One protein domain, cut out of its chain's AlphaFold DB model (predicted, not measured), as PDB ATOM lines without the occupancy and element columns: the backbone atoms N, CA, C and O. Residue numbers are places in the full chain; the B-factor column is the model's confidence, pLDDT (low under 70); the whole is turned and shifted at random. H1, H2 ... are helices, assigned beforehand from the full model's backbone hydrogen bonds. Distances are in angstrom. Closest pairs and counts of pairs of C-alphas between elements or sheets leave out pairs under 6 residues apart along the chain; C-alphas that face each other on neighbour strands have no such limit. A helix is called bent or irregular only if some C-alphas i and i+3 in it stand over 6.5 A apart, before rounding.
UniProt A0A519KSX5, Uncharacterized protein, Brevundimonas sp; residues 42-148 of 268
ATOM      1  N   VAL A  42      49.921  20.282 -12.147       97.19
ATOM      2  CA  VAL A  42      50.390  18.901 -11.979       97.19
ATOM      3  C   VAL A  42      49.223  17.906 -12.047       97.19
ATOM      4  O   VAL A  42      49.392  16.799 -12.562       97.19
ATOM      5  N   ALA A  43      48.017  18.296 -11.620       97.50
ATOM      6  CA  ALA A  43      46.809  17.486 -11.803       97.50
ATOM      7  C   ALA A  43      46.442  17.336 -13.290       97.50
ATOM      8  O   ALA A  43      46.021  16.258 -13.716       97.50
ATOM      9  N   VAL A  44      46.680  18.374 -14.103       97.06
ATOM     10  CA  VAL A  44      46.519  18.306 -15.568       97.06
ATOM     11  C   VAL A  44      47.476  17.271 -16.165       97.06
ATOM     12  O   VAL A  44      47.051  16.428 -16.957       97.06
ATOM     13  N   TYR A  45      48.745  17.279 -15.740       98.12
ATOM     14  CA  TYR A  45      49.738  16.279 -16.148       98.12
ATOM     15  C   TYR A  45      49.317  14.857 -15.742       98.12
ATOM     16  O   TYR A  45      49.299  13.955 -16.579       98.12
ATOM     17  N   ARG A  46      48.906  14.649 -14.480       98.25
ATOM     18  CA  ARG A  46      48.421  13.341 -14.002       98.25
ATOM     19  C   ARG A  46      47.197  12.862 -14.780       98.25
ATOM     20  O   ARG A  46      47.120  11.682 -15.103       98.25
ATOM     21  N   SER A  47      46.257  13.746 -15.110       97.50
ATOM     22  CA  SER A  47      45.097  13.385 -15.930       97.50
ATOM     23  C   SER A  47      45.493  12.983 -17.347       97.50
ATOM     24  O   SER A  47      44.991  11.975 -17.819       97.50
ATOM     25  N   ALA A  48      46.404  13.705 -18.007       97.75
ATOM     26  CA  ALA A  48      46.890  13.302 -19.329       97.75
ATOM     27  C   ALA A  48      47.590  11.931 -19.284       97.75
ATOM     28  O   ALA A  48      47.437  11.123 -20.198       97.75
ATOM     29  N   ALA A  49      48.312  11.639 -18.196       98.44
ATOM     30  CA  ALA A  49      48.933  10.334 -17.993       98.44
ATOM     31  C   ALA A  49      47.881   9.233 -17.797       98.44
ATOM     32  O   ALA A  49      48.026   8.163 -18.383       98.44
ATOM     33  N   ARG A  50      46.809   9.491 -17.030       98.25
ATOM     34  CA  ARG A  50      45.678   8.556 -16.898       98.25
ATOM     35  C   ARG A  50      45.036   8.292 -18.250       98.25
ATOM     36  O   ARG A  50      44.973   7.132 -18.627       98.25
ATOM     37  N   ASP A  51      44.686   9.334 -19.007       96.94
ATOM     38  CA  ASP A  51      44.092   9.201 -20.344       96.94
ATOM     39  C   ASP A  51      44.973   8.302 -21.241       96.94
ATOM     40  O   ASP A  51      44.475   7.388 -21.898       96.94
ATOM     41  N   ALA A  52      46.301   8.496 -21.225       98.00
ATOM     42  CA  ALA A  52      47.233   7.661 -21.986       98.00
ATOM     43  C   ALA A  52      47.188   6.180 -21.562       98.00
ATOM     44  O   ALA A  52      47.124   5.300 -22.425       98.00
ATOM     45  N   TYR A  53      47.199   5.897 -20.255       97.50
ATOM     46  CA  TYR A  53      47.094   4.533 -19.731       97.50
ATOM     47  C   TYR A  53      45.717   3.910 -19.970       97.50
ATOM     48  O   TYR A  53      45.650   2.726 -20.279       97.50
ATOM     49  N   GLU A  54      44.630   4.672 -19.880       95.88
ATOM     50  CA  GLU A  54      43.276   4.187 -20.156       95.88
ATOM     51  C   GLU A  54      43.141   3.771 -21.624       95.88
ATOM     52  O   GLU A  54      42.775   2.628 -21.899       95.88
ATOM     53  N   TYR A  55      43.551   4.619 -22.577       95.62
ATOM     54  CA  TYR A  55      43.563   4.236 -23.994       95.62
ATOM     55  C   TYR A  55      44.455   3.024 -24.266       95.62
ATOM     56  O   TYR A  55      44.101   2.168 -25.082       95.62
ATOM     57  N   ALA A  56      45.603   2.947 -23.585       94.56
ATOM     58  CA  ALA A  56      46.538   1.845 -23.732       94.56
ATOM     59  C   ALA A  56      45.965   0.530 -23.197       94.56
ATOM     60  O   ALA A  56      46.139  -0.495 -23.852       94.56
ATOM     61  N   LEU A  57      45.338   0.537 -22.018       92.31
ATOM     62  CA  LEU A  57      45.047  -0.664 -21.233       92.31
ATOM     63  C   LEU A  57      43.586  -1.116 -21.276       92.31
ATOM     64  O   LEU A  57      43.343  -2.294 -21.033       92.31
ATOM     65  N   GLN A  58      42.631  -0.234 -21.581       91.50
ATOM     66  CA  GLN A  58      41.219  -0.609 -21.638       91.50
ATOM     67  C   GLN A  58      40.983  -1.644 -22.741       91.50
ATOM     68  O   GLN A  58      41.375  -1.444 -23.895       91.50
ATOM     69  N   GLU A  59      40.343  -2.751 -22.375       89.88
ATOM     70  CA  GLU A  59      40.096  -3.896 -23.253       89.88
ATOM     71  C   GLU A  59      38.700  -3.836 -23.889       89.88
ATOM     72  O   GLU A  59      37.860  -3.007 -23.528       89.88
ATOM     73  N   SER A  60      38.470  -4.707 -24.867       88.88
ATOM     74  CA  SER A  60      37.160  -4.939 -25.479       88.88
ATOM     75  C   SER A  60      36.325  -5.849 -24.577       88.88
ATOM     76  O   SER A  60      36.865  -6.776 -23.977       88.88
ATOM     77  N   CYS A  61      35.015  -5.614 -24.484       87.62
ATOM     78  CA  CYS A  61      34.109  -6.480 -23.724       87.62
ATOM     79  C   CYS A  61      33.994  -7.862 -24.377       87.62
ATOM     80  O   CYS A  61      34.007  -8.886 -23.697       87.62
ATOM     81  N   GLU A  62      33.919  -7.866 -25.707       84.88
ATOM     82  CA  GLU A  62      33.870  -9.048 -26.556       84.88
ATOM     83  C   GLU A  62      34.970  -8.898 -27.614       84.88
ATOM     84  O   GLU A  62      34.792  -8.177 -28.593       84.88
ATOM     85  N   PRO A  63      36.165  -9.470 -27.390       74.94
ATOM     86  CA  PRO A  63      37.287  -9.250 -28.290       74.94
ATOM     87  C   PRO A  63      37.100 -10.005 -29.613       74.94
ATOM     88  O   PRO A  63      37.139 -11.236 -29.641       74.94
ATOM     89  N   ASP A  64      36.987  -9.276 -30.729       80.25
ATOM     90  CA  ASP A  64      37.277  -9.832 -32.057       80.25
ATOM     91  C   ASP A  64      38.798 -10.072 -32.145       80.25
ATOM     92  O   ASP A  64      39.570  -9.119 -31.991       80.25
ATOM     93  N   PRO A  65      39.274 -11.305 -32.412       83.81
ATOM     94  CA  PRO A  65      40.704 -11.601 -32.497       83.81
ATOM     95  C   PRO A  65      41.479 -10.716 -33.483       83.81
ATOM     96  O   PRO A  65      42.675 -10.496 -33.302       83.81
ATOM     97  N   ARG A  66      40.821 -10.190 -34.526       86.06
ATOM     98  CA  ARG A  66      41.437  -9.267 -35.496       86.06
ATOM     99  C   ARG A  66      41.722  -7.893 -34.899       86.06
ATOM    100  O   ARG A  66      42.657  -7.229 -35.336       86.06
ATOM    101  N   TRP A  67      40.928  -7.487 -33.914       85.81
ATOM    102  CA  TRP A  67      40.980  -6.178 -33.265       85.81
ATOM    103  C   TRP A  67      41.403  -6.268 -31.802       85.81
ATOM    104  O   TRP A  67      41.204  -5.322 -31.043       85.81
ATOM    105  N   GLU A  68      42.025  -7.383 -31.402       87.50
ATOM    106  CA  GLU A  68      42.535  -7.570 -30.049       87.50
ATOM    107  C   GLU A  68      43.466  -6.404 -29.683       87.50
ATOM    108  O   GLU A  68      44.607  -6.298 -30.148       87.50
ATOM    109  N   ARG A  69      42.962  -5.510 -28.824       88.00
ATOM    110  CA  ARG A  69      43.545  -4.189 -28.546       88.00
ATOM    111  C   ARG A  69      44.998  -4.263 -28.095       88.00
ATOM    112  O   ARG A  69      45.814  -3.432 -28.488       88.00
ATOM    113  N   ARG A  70      45.347  -5.291 -27.317       85.94
ATOM    114  CA  ARG A  70      46.722  -5.546 -26.866       85.94
ATOM    115  C   ARG A  70      47.696  -5.723 -28.031       85.94
ATOM    116  O   ARG A  70      48.834  -5.265 -27.938       85.94
ATOM    117  N   THR A  71      47.249  -6.381 -29.093       89.00
ATOM    118  CA  THR A  71      48.045  -6.682 -30.280       89.00
ATOM    119  C   THR A  71      48.081  -5.475 -31.215       89.00
ATOM    120  O   THR A  71      49.163  -5.038 -31.610       89.00
ATOM    121  N   VAL A  72      46.926  -4.877 -31.513       91.50
ATOM    122  CA  VAL A  72      46.838  -3.775 -32.489       91.50
ATOM    123  C   VAL A  72      47.401  -2.446 -31.972       91.50
ATOM    124  O   VAL A  72      47.941  -1.683 -32.767       91.50
ATOM    125  N   LEU A  73      47.369  -2.190 -30.657       94.12
ATOM    126  CA  LEU A  73      47.956  -0.989 -30.034       94.12
ATOM    127  C   LEU A  73      49.400  -1.202 -29.549       94.12
ATOM    128  O   LEU A  73      49.938  -0.379 -28.806       94.12
ATOM    129  N   ALA A  74      50.054  -2.314 -29.906       94.31
ATOM    130  CA  ALA A  74      51.384  -2.642 -29.387       94.31
ATOM    131  C   ALA A  74      52.449  -1.589 -29.749       94.31
ATOM    132  O   ALA A  74      53.369  -1.340 -28.968       94.31
ATOM    133  N   ALA A  75      52.347  -0.960 -30.923       95.75
ATOM    134  CA  ALA A  75      53.273   0.095 -31.327       95.75
ATOM    135  C   ALA A  75      53.087   1.364 -30.486       95.75
ATOM    136  O   ALA A  75      54.065   1.923 -30.000       95.75
ATOM    137  N   GLU A  76      51.844   1.770 -30.259       96.62
ATOM    138  CA  GLU A  76      51.477   2.936 -29.463       96.62
ATOM    139  C   GLU A  76      51.811   2.732 -27.981       96.62
ATOM    140  O   GLU A  76      52.362   3.627 -27.343       96.62
ATOM    141  N   ARG A  77      51.591   1.528 -27.441       96.69
ATOM    142  CA  ARG A  77      52.028   1.169 -26.082       96.69
ATOM    143  C   ARG A  77      53.537   1.357 -25.902       96.69
ATOM    144  O   ARG A  77      53.951   1.946 -24.912       96.69
ATOM    145  N   ARG A  78      54.351   0.985 -26.901       97.00
ATOM    146  CA  ARG A  78      55.804   1.243 -26.872       97.00
ATOM    147  C   ARG A  78      56.155   2.731 -26.840       97.00
ATOM    148  O   ARG A  78      57.194   3.078 -26.288       97.00
ATOM    149  N   VAL A  79      55.323   3.608 -27.409       97.44
ATOM    150  CA  VAL A  79      55.516   5.066 -27.308       97.44
ATOM    151  C   VAL A  79      55.293   5.533 -25.870       97.44
ATOM    152  O   VAL A  79      56.118   6.275 -25.344       97.44
ATOM    153  N   LEU A  80      54.229   5.062 -25.212       98.06
ATOM    154  CA  LEU A  80      53.965   5.364 -23.800       98.06
ATOM    155  C   LEU A  80      55.061   4.804 -22.876       98.06
ATOM    156  O   LEU A  80      55.531   5.506 -21.979       98.06
ATOM    157  N   ASP A  81      55.508   3.570 -23.122       97.25
ATOM    158  CA  ASP A  81      56.604   2.948 -22.373       97.25
ATOM    159  C   ASP A  81      57.919   3.718 -22.569       97.25
ATOM    160  O   ASP A  81      58.638   3.988 -21.605       97.25
ATOM    161  N   GLY A  82      58.216   4.119 -23.810       97.75
ATOM    162  CA  GLY A  82      59.382   4.930 -24.155       97.75
ATOM    163  C   GLY A  82      59.357   6.307 -23.494       97.75
ATOM    164  O   GLY A  82      60.380   6.741 -22.967       97.75
ATOM    165  N   TYR A  83      58.187   6.956 -23.453       98.06
ATOM    166  CA  TYR A  83      57.981   8.194 -22.698       98.06
ATOM    167  C   TYR A  83      58.349   7.993 -21.225       98.06
ATOM    168  O   TYR A  83      59.231   8.678 -20.712       98.06
ATOM    169  N   GLY A  84      57.736   7.005 -20.564       97.00
ATOM    170  CA  GLY A  84      57.970   6.725 -19.147       97.00
ATOM    171  C   GLY A  84      59.426   6.384 -18.819       97.00
ATOM    172  O   GLY A  84      59.953   6.852 -17.808       97.00
ATOM    173  N   ALA A  85      60.090   5.605 -19.677       96.88
ATOM    174  CA  ALA A  85      61.497   5.238 -19.522       96.88
ATOM    175  C   ALA A  85      62.458   6.422 -19.735       96.88
ATOM    176  O   ALA A  85      63.520   6.461 -19.115       96.88
ATOM    177  N   GLY A  86      62.086   7.385 -20.584       96.25
ATOM    178  CA  GLY A  86      62.873   8.586 -20.878       96.25
ATOM    179  C   GLY A  86      62.748   9.710 -19.844       96.25
ATOM    180  O   GLY A  86      63.437  10.719 -19.961       96.25
ATOM    181  N   LEU A  87      61.887   9.573 -18.830       97.00
ATOM    182  CA  LEU A  87      61.696  10.606 -17.812       97.00
ATOM    183  C   LEU A  87      62.914  10.719 -16.884       97.00
ATOM    184  O   LEU A  87      63.100   9.898 -15.984       97.00
ATOM    185  N   GLU A  88      63.698  11.788 -17.025       93.69
ATOM    186  CA  GLU A  88      64.881  12.046 -16.188       93.69
ATOM    187  C   GLU A  88      64.552  12.730 -14.850       93.69
ATOM    188  O   GLU A  88      65.212  12.482 -13.833       93.69
ATOM    189  N   ARG A  89      63.488  13.540 -14.799       95.94
ATOM    190  CA  ARG A  89      63.089  14.275 -13.588       95.94
ATOM    191  C   ARG A  89      62.267  13.391 -12.655       95.94
ATOM    192  O   ARG A  89      61.249  12.819 -13.044       95.94
ATOM    193  N   ALA A  90      62.679  13.328 -11.389       95.62
ATOM    194  CA  ALA A  90      62.046  12.475 -10.386       95.62
ATOM    195  C   ALA A  90      60.559  12.810 -10.171       95.62
ATOM    196  O   ALA A  90      59.746  11.898 -10.034       95.62
ATOM    197  N   ALA A  91      60.188  14.093 -10.199       96.88
ATOM    198  CA  ALA A  91      58.800  14.519 -10.035       96.88
ATOM    199  C   ALA A  91      57.890  14.085 -11.196       96.88
ATOM    200  O   ALA A  91      56.737  13.718 -10.962       96.88
ATOM    201  N   LEU A  92      58.402  14.081 -12.436       97.94
ATOM    202  CA  LEU A  92      57.666  13.570 -13.598       97.94
ATOM    203  C   LEU A  92      57.428  12.068 -13.446       97.94
ATOM    204  O   LEU A  92      56.284  11.626 -13.508       97.94
ATOM    205  N   ARG A  93      58.487  11.301 -13.140       97.31
ATOM    206  CA  ARG A  93      58.377   9.855 -12.882       97.31
ATOM    207  C   ARG A  93      57.368   9.544 -11.782       97.31
ATOM    208  O   ARG A  93      56.550   8.647 -11.950       97.31
ATOM    209  N   PHE A  94      57.407  10.299 -10.684       97.75
ATOM    210  CA  PHE A  94      56.468  10.145  -9.577       97.75
ATOM    211  C   PHE A  94      55.015  10.345 -10.033       97.75
ATOM    212  O   PHE A  94      54.186   9.459  -9.846       97.75
ATOM    213  N   ASN A  95      54.701  11.470 -10.684       98.19
ATOM    214  CA  ASN A  95      53.330  11.768 -11.108       98.19
ATOM    215  C   ASN A  95      52.830  10.823 -12.212       98.19
ATOM    216  O   ASN A  95      51.660  10.443 -12.213       98.19
ATOM    217  N   PHE A  96      53.715  10.396 -13.116       98.31
ATOM    218  CA  PHE A  96      53.405   9.398 -14.135       98.31
ATOM    219  C   PHE A  96      53.109   8.020 -13.514       98.31
ATOM    220  O   PHE A  96      52.140   7.364 -13.894       98.31
ATOM    221  N   ALA A  97      53.878   7.609 -12.498       97.81
ATOM    222  CA  ALA A  97      53.636   6.375 -11.748       97.81
ATOM    223  C   ALA A  97      52.346   6.430 -10.910       97.81
ATOM    224  O   ALA A  97      51.617   5.442 -10.842       97.81
ATOM    225  N   VAL A  98      52.023   7.586 -10.316       98.31
ATOM    226  CA  VAL A  98      50.747   7.823  -9.619       98.31
ATOM    227  C   VAL A  98      49.561   7.610 -10.561       98.31
ATOM    228  O   VAL A  98      48.629   6.884 -10.215       98.31
ATOM    229  N   ALA A  99      49.607   8.208 -11.755       98.44
ATOM    230  CA  ALA A  99      48.557   8.061 -12.757       98.44
ATOM    231  C   ALA A  99      48.397   6.604 -13.218       98.44
ATOM    232  O   ALA A  99      47.278   6.097 -13.256       98.44
ATOM    233  N   ARG A 100      49.513   5.911 -13.484       98.38
ATOM    234  CA  ARG A 100      49.520   4.482 -13.820       98.38
ATOM    235  C   ARG A 100      48.839   3.635 -12.746       98.38
ATOM    236  O   ARG A 100      47.938   2.863 -13.054       98.38
ATOM    237  N   ALA A 101      49.260   3.796 -11.493       98.25
ATOM    238  CA  ALA A 101      48.749   3.014 -10.371       98.25
ATOM    239  C   ALA A 101      47.248   3.246 -10.133       98.25
ATOM    240  O   ALA A 101      46.528   2.321  -9.762       98.25
ATOM    241  N   ASP A 102      46.769   4.473 -10.364       98.44
ATOM    242  CA  ASP A 102      45.342   4.789 -10.296       98.44
ATOM    243  C   ASP A 102      44.544   4.017 -11.365       98.44
ATOM    244  O   ASP A 102      43.512   3.433 -11.035       98.44
ATOM    245  N   VAL A 103      45.022   3.971 -12.617       97.62
ATOM    246  CA  VAL A 103      44.360   3.223 -13.703       97.62
ATOM    247  C   VAL A 103      44.408   1.715 -13.446       97.62
ATOM    248  O   VAL A 103      43.383   1.044 -13.551       97.62
ATOM    249  N   GLU A 104      45.560   1.179 -13.034       96.19
ATOM    250  CA  GLU A 104      45.708  -0.246 -12.702       96.19
ATOM    251  C   GLU A 104      44.743  -0.676 -11.584       96.19
ATOM    252  O   GLU A 104      44.114  -1.730 -11.684       96.19
ATOM    253  N   LEU A 105      44.556   0.151 -10.546       96.50
ATOM    254  CA  LEU A 105      43.578  -0.117  -9.489       96.50
ATOM    255  C   LEU A 105      42.141  -0.152 -10.032       96.50
ATOM    256  O   LEU A 105      41.362  -1.039  -9.675       96.50
ATOM    257  N   VAL A 106      41.774   0.817 -10.873       94.81
ATOM    258  CA  VAL A 106      40.437   0.905 -11.480       94.81
ATOM    259  C   VAL A 106      40.167  -0.321 -12.361       94.81
ATOM    260  O   VAL A 106      39.079  -0.897 -12.294       94.81
ATOM    261  N   MET A 107      41.167  -0.792 -13.110       92.75
ATOM    262  CA  MET A 107      41.087  -2.038 -13.877       92.75
ATOM    263  C   MET A 107      40.904  -3.266 -12.985       92.75
ATOM    264  O   MET A 107      39.996  -4.058 -13.220       92.75
ATOM    265  N   GLN A 108      41.712  -3.409 -11.930       93.19
ATOM    266  CA  GLN A 108      41.605  -4.527 -10.981       93.19
ATOM    267  C   GLN A 108      40.226  -4.602 -10.311       93.19
ATOM    268  O   GLN A 108      39.768  -5.682  -9.945       93.19
ATOM    269  N   ARG A 109      39.550  -3.458 -10.163       93.62
ATOM    270  CA  ARG A 109      38.188  -3.351  -9.617       93.62
ATOM    271  C   ARG A 109      37.078  -3.548 -10.649       93.62
ATOM    272  O   ARG A 109      35.913  -3.493 -10.269       93.62
ATOM    273  N   GLY A 110      37.411  -3.726 -11.928       89.00
ATOM    274  CA  GLY A 110      36.435  -3.786 -13.020       89.00
ATOM    275  C   GLY A 110      35.704  -2.460 -13.261       89.00
ATOM    276  O   GLY A 110      34.606  -2.454 -13.806       89.00
ATOM    277  N   GLN A 111      36.280  -1.332 -12.832       89.44
ATOM    278  CA  GLN A 111      35.650  -0.009 -12.891       89.44
ATOM    279  C   GLN A 111      36.013   0.790 -14.148       89.44
ATOM    280  O   GLN A 111      35.333   1.766 -14.443       89.44
ATOM    281  N   LEU A 112      37.047   0.384 -14.898       86.50
ATOM    282  CA  LEU A 112      37.411   1.033 -16.169       86.50
ATOM    283  C   LEU A 112      36.368   0.746 -17.266       86.50
ATOM    284  O   LEU A 112      36.299   1.446 -18.272       86.50
ATOM    285  N   GLY A 113      35.551  -0.295 -17.072       87.19
ATOM    286  CA  GLY A 113      34.688  -0.840 -18.109       87.19
ATOM    287  C   GLY A 113      35.500  -1.440 -19.257       87.19
ATOM    288  O   GLY A 113      36.694  -1.717 -19.135       87.19
ATOM    289  N   CYS A 114      34.835  -1.634 -20.386       88.25
ATOM    290  CA  CYS A 114      35.416  -2.167 -21.609       88.25
ATOM    291  C   CYS A 114      34.730  -1.528 -22.823       88.25
ATOM    292  O   CYS A 114      33.652  -0.942 -22.693       88.25
ATOM    293  N   TRP A 115      35.368  -1.610 -23.988       86.50
ATOM    294  CA  TRP A 115      34.801  -1.127 -25.249       86.50
ATOM    295  C   TRP A 115      33.838  -2.160 -25.838       86.50
ATOM    296  O   TRP A 115      34.158  -3.349 -25.900       86.50
ATOM    297  N   ALA A 116      32.658  -1.715 -26.269       87.25
ATOM    298  CA  ALA A 116      31.719  -2.551 -27.014       87.25
ATOM    299  C   ALA A 116      32.208  -2.675 -28.469       87.25
ATOM    300  O   ALA A 116      31.960  -1.792 -29.287       87.25
ATOM    301  N   ASP A 117      32.970  -3.737 -28.738       84.69
ATOM    302  CA  ASP A 117      33.635  -4.024 -30.020       84.69
ATOM    303  C   ASP A 117      33.038  -5.276 -30.702       84.69
ATOM    304  O   ASP A 117      33.721  -5.990 -31.433       84.69
ATOM    305  N   ASP A 118      31.762  -5.559 -30.438       81.75
ATOM    306  CA  ASP A 118      31.001  -6.688 -30.986       81.75
ATOM    307  C   ASP A 118      30.726  -6.550 -32.498       81.75
ATOM    308  O   ASP A 118      30.671  -7.547 -33.221       81.75
ATOM    309  N   ASP A 119      30.618  -5.316 -33.004       85.94
ATOM    310  CA  ASP A 119      30.598  -5.012 -34.440       85.94
ATOM    311  C   ASP A 119      32.016  -4.676 -34.949       85.94
ATOM    312  O   ASP A 119      32.635  -3.722 -34.461       85.94
ATOM    313  N   PRO A 120      32.525  -5.361 -35.990       84.50
ATOM    314  CA  PRO A 120      33.851  -5.093 -36.550       84.50
ATOM    315  C   PRO A 120      34.091  -3.645 -37.007       84.50
ATOM    316  O   PRO A 120      35.227  -3.177 -36.965       84.50
ATOM    317  N   THR A 121      33.048  -2.938 -37.445       84.31
ATOM    318  CA  THR A 121      33.120  -1.532 -37.878       84.31
ATOM    319  C   THR A 121      33.331  -0.608 -36.682       84.31
ATOM    320  O   THR A 121      34.129   0.331 -36.750       84.31
ATOM    321  N   PHE A 122      32.634  -0.872 -35.571       87.75
ATOM    322  CA  PHE A 122      32.825  -0.122 -34.330       87.75
ATOM    323  C   PHE A 122      34.163  -0.473 -33.676       87.75
ATOM    324  O   PHE A 122      34.871   0.438 -33.253       87.75
ATOM    325  N   ALA A 123      34.564  -1.748 -33.705       88.19
ATOM    326  CA  ALA A 123      35.856  -2.207 -33.201       88.19
ATOM    327  C   ALA A 123      37.032  -1.470 -33.867       88.19
ATOM    328  O   ALA A 123      37.893  -0.916 -33.181       88.19
ATOM    329  N   GLU A 124      37.041  -1.383 -35.202       90.56
ATOM    330  CA  GLU A 124      38.060  -0.629 -35.943       90.56
ATOM    331  C   GLU A 124      38.069   0.856 -35.540       90.56
ATOM    332  O   GLU A 124      39.121   1.428 -35.234       90.56
ATOM    333  N   ALA A 125      36.892   1.485 -35.467       91.06
ATOM    334  CA  ALA A 125      36.774   2.891 -35.092       91.06
ATOM    335  C   ALA A 125      37.256   3.163 -33.654       91.06
ATOM    336  O   ALA A 125      37.920   4.177 -33.405       91.06
ATOM    337  N   HIS A 126      36.961   2.267 -32.707       92.50
ATOM    338  CA  HIS A 126      37.404   2.353 -31.316       92.50
ATOM    339  C   HIS A 126      38.909   2.119 -31.162       92.50
ATOM    340  O   HIS A 126      39.552   2.792 -30.348       92.50
ATOM    341  N   VAL A 127      39.500   1.213 -31.945       92.31
ATOM    342  CA  VAL A 127      40.958   1.027 -32.004       92.31
ATOM    343  C   VAL A 127      41.631   2.298 -32.522       92.31
ATOM    344  O   VAL A 127      42.545   2.816 -31.881       92.31
ATOM    345  N   GLU A 128      41.142   2.861 -33.626       93.25
ATOM    346  CA  GLU A 128      41.685   4.093 -34.204       93.25
ATOM    347  C   GLU A 128      41.520   5.306 -33.278       93.25
ATOM    348  O   GLU A 128      42.412   6.153 -33.160       93.25
ATOM    349  N   MET A 129      40.393   5.391 -32.570       93.81
ATOM    350  CA  MET A 129      40.187   6.391 -31.525       93.81
ATOM    351  C   MET A 129      41.191   6.223 -30.385       93.81
ATOM    352  O   MET A 129      41.798   7.212 -29.978       93.81
ATOM    353  N   ALA A 130      41.411   4.997 -29.907       94.69
ATOM    354  CA  ALA A 130      42.350   4.727 -28.827       94.69
ATOM    355  C   ALA A 130      43.797   5.027 -29.221       94.69
ATOM    356  O   ALA A 130      44.524   5.660 -28.460       94.69
ATOM    357  N   LYS A 131      44.191   4.667 -30.443       95.88
ATOM    358  CA  LYS A 131      45.491   5.018 -31.017       95.88
ATOM    359  C   LYS A 131      45.713   6.527 -31.037       95.88
ATOM    360  O   LYS A 131      46.705   7.015 -30.495       95.88
ATOM    361  N   ARG A 132      44.783   7.291 -31.621       96.50
ATOM    362  CA  ARG A 132      44.887   8.762 -31.665       96.50
ATOM    363  C   ARG A 132      44.844   9.382 -30.270       96.50
ATOM    364  O   ARG A 132      45.578  10.334 -30.012       96.50
ATOM    365  N   GLY A 133      43.993   8.853 -29.394       95.75
ATOM    366  CA  GLY A 133      43.850   9.282 -28.007       95.75
ATOM    367  C   GLY A 133      45.148   9.117 -27.224       95.75
ATOM    368  O   GLY A 133      45.630  10.087 -26.645       95.75
ATOM    369  N   LEU A 134      45.761   7.933 -27.297       96.62
ATOM    370  CA  LEU A 134      47.039   7.626 -26.657       96.62
ATOM    371  C   LEU A 134      48.147   8.553 -27.158       96.62
ATOM    372  O   LEU A 134      48.818   9.194 -26.352       96.62
ATOM    373  N   LEU A 135      48.322   8.671 -28.478       97.25
ATOM    374  CA  LEU A 135      49.384   9.507 -29.049       97.25
ATOM    375  C   LEU A 135      49.221  10.983 -28.664       97.25
ATOM    376  O   LEU A 135      50.194  11.624 -28.268       97.25
ATOM    377  N   ARG A 136      47.990  11.510 -28.701       97.31
ATOM    378  CA  ARG A 136      47.694  12.881 -28.259       97.31
ATOM    379  C   ARG A 136      47.930  13.062 -26.760       97.31
ATOM    380  O   ARG A 136      48.411  14.111 -26.343       97.31
ATOM    381  N   ALA A 137      47.589  12.068 -25.943       96.56
ATOM    382  CA  ALA A 137      47.835  12.115 -24.509       96.56
ATOM    383  C   ALA A 137      49.343  12.161 -24.208       96.56
ATOM    384  O   ALA A 137      49.770  12.995 -23.415       96.56
ATOM    385  N   VAL A 138      50.161  11.363 -24.906       98.06
ATOM    386  CA  VAL A 138      51.631  11.415 -24.787       98.06
ATOM    387  C   VAL A 138      52.203  12.751 -25.273       98.06
ATOM    388  O   VAL A 138      53.050  13.335 -24.600       98.06
ATOM    389  N   GLU A 139      51.720  13.294 -26.391       97.75
ATOM    390  CA  GLU A 139      52.114  14.634 -26.851       97.75
ATOM    391  C   GLU A 139      51.800  15.711 -25.796       97.75
ATOM    392  O   GLU A 139      52.631  16.574 -25.495       97.75
ATOM    393  N   ASN A 140      50.618  15.635 -25.181       96.38
ATOM    394  CA  ASN A 140      50.233  16.531 -24.096       96.38
ATOM    395  C   ASN A 140      51.133  16.370 -22.867       96.38
ATOM    396  O   ASN A 140      51.445  17.377 -22.231       96.38
ATOM    397  N   LEU A 141      51.586  15.153 -22.545       98.00
ATOM    398  CA  LEU A 141      52.523  14.931 -21.444       98.00
ATOM    399  C   LEU A 141      53.823  15.705 -21.653       98.00
ATOM    400  O   LEU A 141      54.182  16.477 -20.766       98.00
ATOM    401  N   TYR A 142      54.449  15.608 -22.832       97.75
ATOM    402  CA  TYR A 142      55.639  16.402 -23.174       97.75
ATOM    403  C   TYR A 142      55.400  17.906 -23.021       97.75
ATOM    404  O   TYR A 142      56.226  18.632 -22.466       97.75
ATOM    405  N   ARG A 143      54.241  18.394 -23.476       97.19
ATOM    406  CA  ARG A 143      53.890  19.813 -23.338       97.19
ATOM    407  C   ARG A 143      53.734  20.244 -21.887       97.19
ATOM    408  O   ARG A 143      54.007  21.401 -21.593       97.19
ATOM    409  N   LEU A 144      53.275  19.366 -21.002       97.38
ATOM    410  CA  LEU A 144      52.948  19.679 -19.610       97.38
ATOM    411  C   LEU A 144      54.132  19.499 -18.646       97.38
ATOM    412  O   LEU A 144      54.023  19.889 -17.487       97.38
ATOM    413  N   GLU A 145      55.277  18.972 -19.091       96.75
ATOM    414  CA  GLU A 145      56.419  18.691 -18.203       96.75
ATOM    415  C   GLU A 145      56.955  19.922 -17.466       96.75
ATOM    416  O   GLU A 145      57.398  19.827 -16.318       96.75
ATOM    417  N   HIS A 146      56.903  21.088 -18.111       95.75
ATOM    418  CA  HIS A 146      57.326  22.361 -17.520       95.75
ATOM    419  C   HIS A 146      56.448  22.786 -16.334       95.75
ATOM    420  O   HIS A 146      56.884  23.574 -15.500       95.75
ATOM    421  N   ALA A 147      55.216  22.279 -16.265       93.69
ATOM    422  CA  ALA A 147      54.257  22.608 -15.223       93.69
ATOM    423  C   ALA A 147      54.416  21.727 -13.974       93.69
ATOM    424  O   ALA A 147      53.882  22.049 -12.913       93.69
ATOM    425  N   VAL A 148      55.162  20.624 -14.082       96.25
ATOM    426  CA  VAL A 148      55.518  19.774 -12.944       96.25
ATOM    427  C   VAL A 148      56.752  20.370 -12.261       96.25
ATOM    428  O   VAL A 148      57.702  20.718 -12.963       96.25
TER     429      VAL A 148
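Overview. This is residues 42 to 148 of the 268 residues of an uncharacterized protein of Brevundimonas sp (UniProt A0A519KSX5). H1 runs through the middle, with the long H5 on one side of it and H4 crossing it on the opposite side, while H3 lies side by side with H5. The very short H2 comes just before H3, and the two long links, residues 58 to 68 and 109 to 119, run toward the end of the body where H5 begins. The printed part has 107 residues with five named helices, H1 to H5 in order along the chain, and no named strand; its class is all helix. It is compact, with a radius of gyration of the C-alphas of 14.1 A, and its outline is elongated, spanning 42 by 26 by 19 A.

Arrangement. H1, residues 42 to 57, is the hub, touching three other helices. It touches H5, residues 120 to 147, at a shallow tilt of 27 degrees, opposite ways; their closest C-alphas, those of Ala 52 and Leu 134, are 4.7 A apart. H4, residues 90 to 108, touches H1 with residues 95 to 103 alone, at a steep tilt of 46 degrees, the same way; their closest C-alphas, those of Arg 50 and Ala 99, are 5.1 A apart. H3, residues 74 to 85, only just touches H1, with 3 pairs of C-alphas within 8 A, the closest those of Ala 56 and Arg 77 at 6.0 A. H3 touches residues 131 to 138 of H5 at a shallow tilt of 15 degrees, the same way, closest at the C-alphas of Glu 76 and Lys 131, 6.5 A apart. H1, H3 and H5 form a bundle, three helices running roughly alongside one another. H4 is close to H5 but not clearly touching it, with the C-alphas of Leu 92 and Glu 145 closest at 7.0 A. H2, residues 69 to 72, is apart from H4. In H1, H3 and H4 every O i to N i+4 pair is within hydrogen-bond range; in H5 22 of 24 are, and H2 is too short for such a pair.

Along the chain. H1 begins at C-alpha 42, (50.390, 18.901, -11.979), and is 22.3 A long. H3 measures 16.2 A and H4 26.6 A from first to last C-alpha. H5, 40.5 A long, runs from C-alpha 120 at (33.851, -5.093, -36.550) to C-alpha 147 at (54.257, 22.608, -15.223). H5 has a kink of 28 degrees near residue 141 and is irregular, with C-alphas 143 and 146 standing 7.2 A apart.

Size, cuts and confidence. The two C-alphas farthest apart, those of Ala 90 and Asp 119, are 43.3 A apart, while the first and last printed C-alphas, of Val 42 and Val 148, are 5.3 A apart. The links from H1 to H2 and from H4 to H5 are long, with 11 residues each; those from H2 to H3 and from H3 to H4 are tight. The printed part has no cut. Its mean pLDDT is 93.7, and no printed residue is under 70.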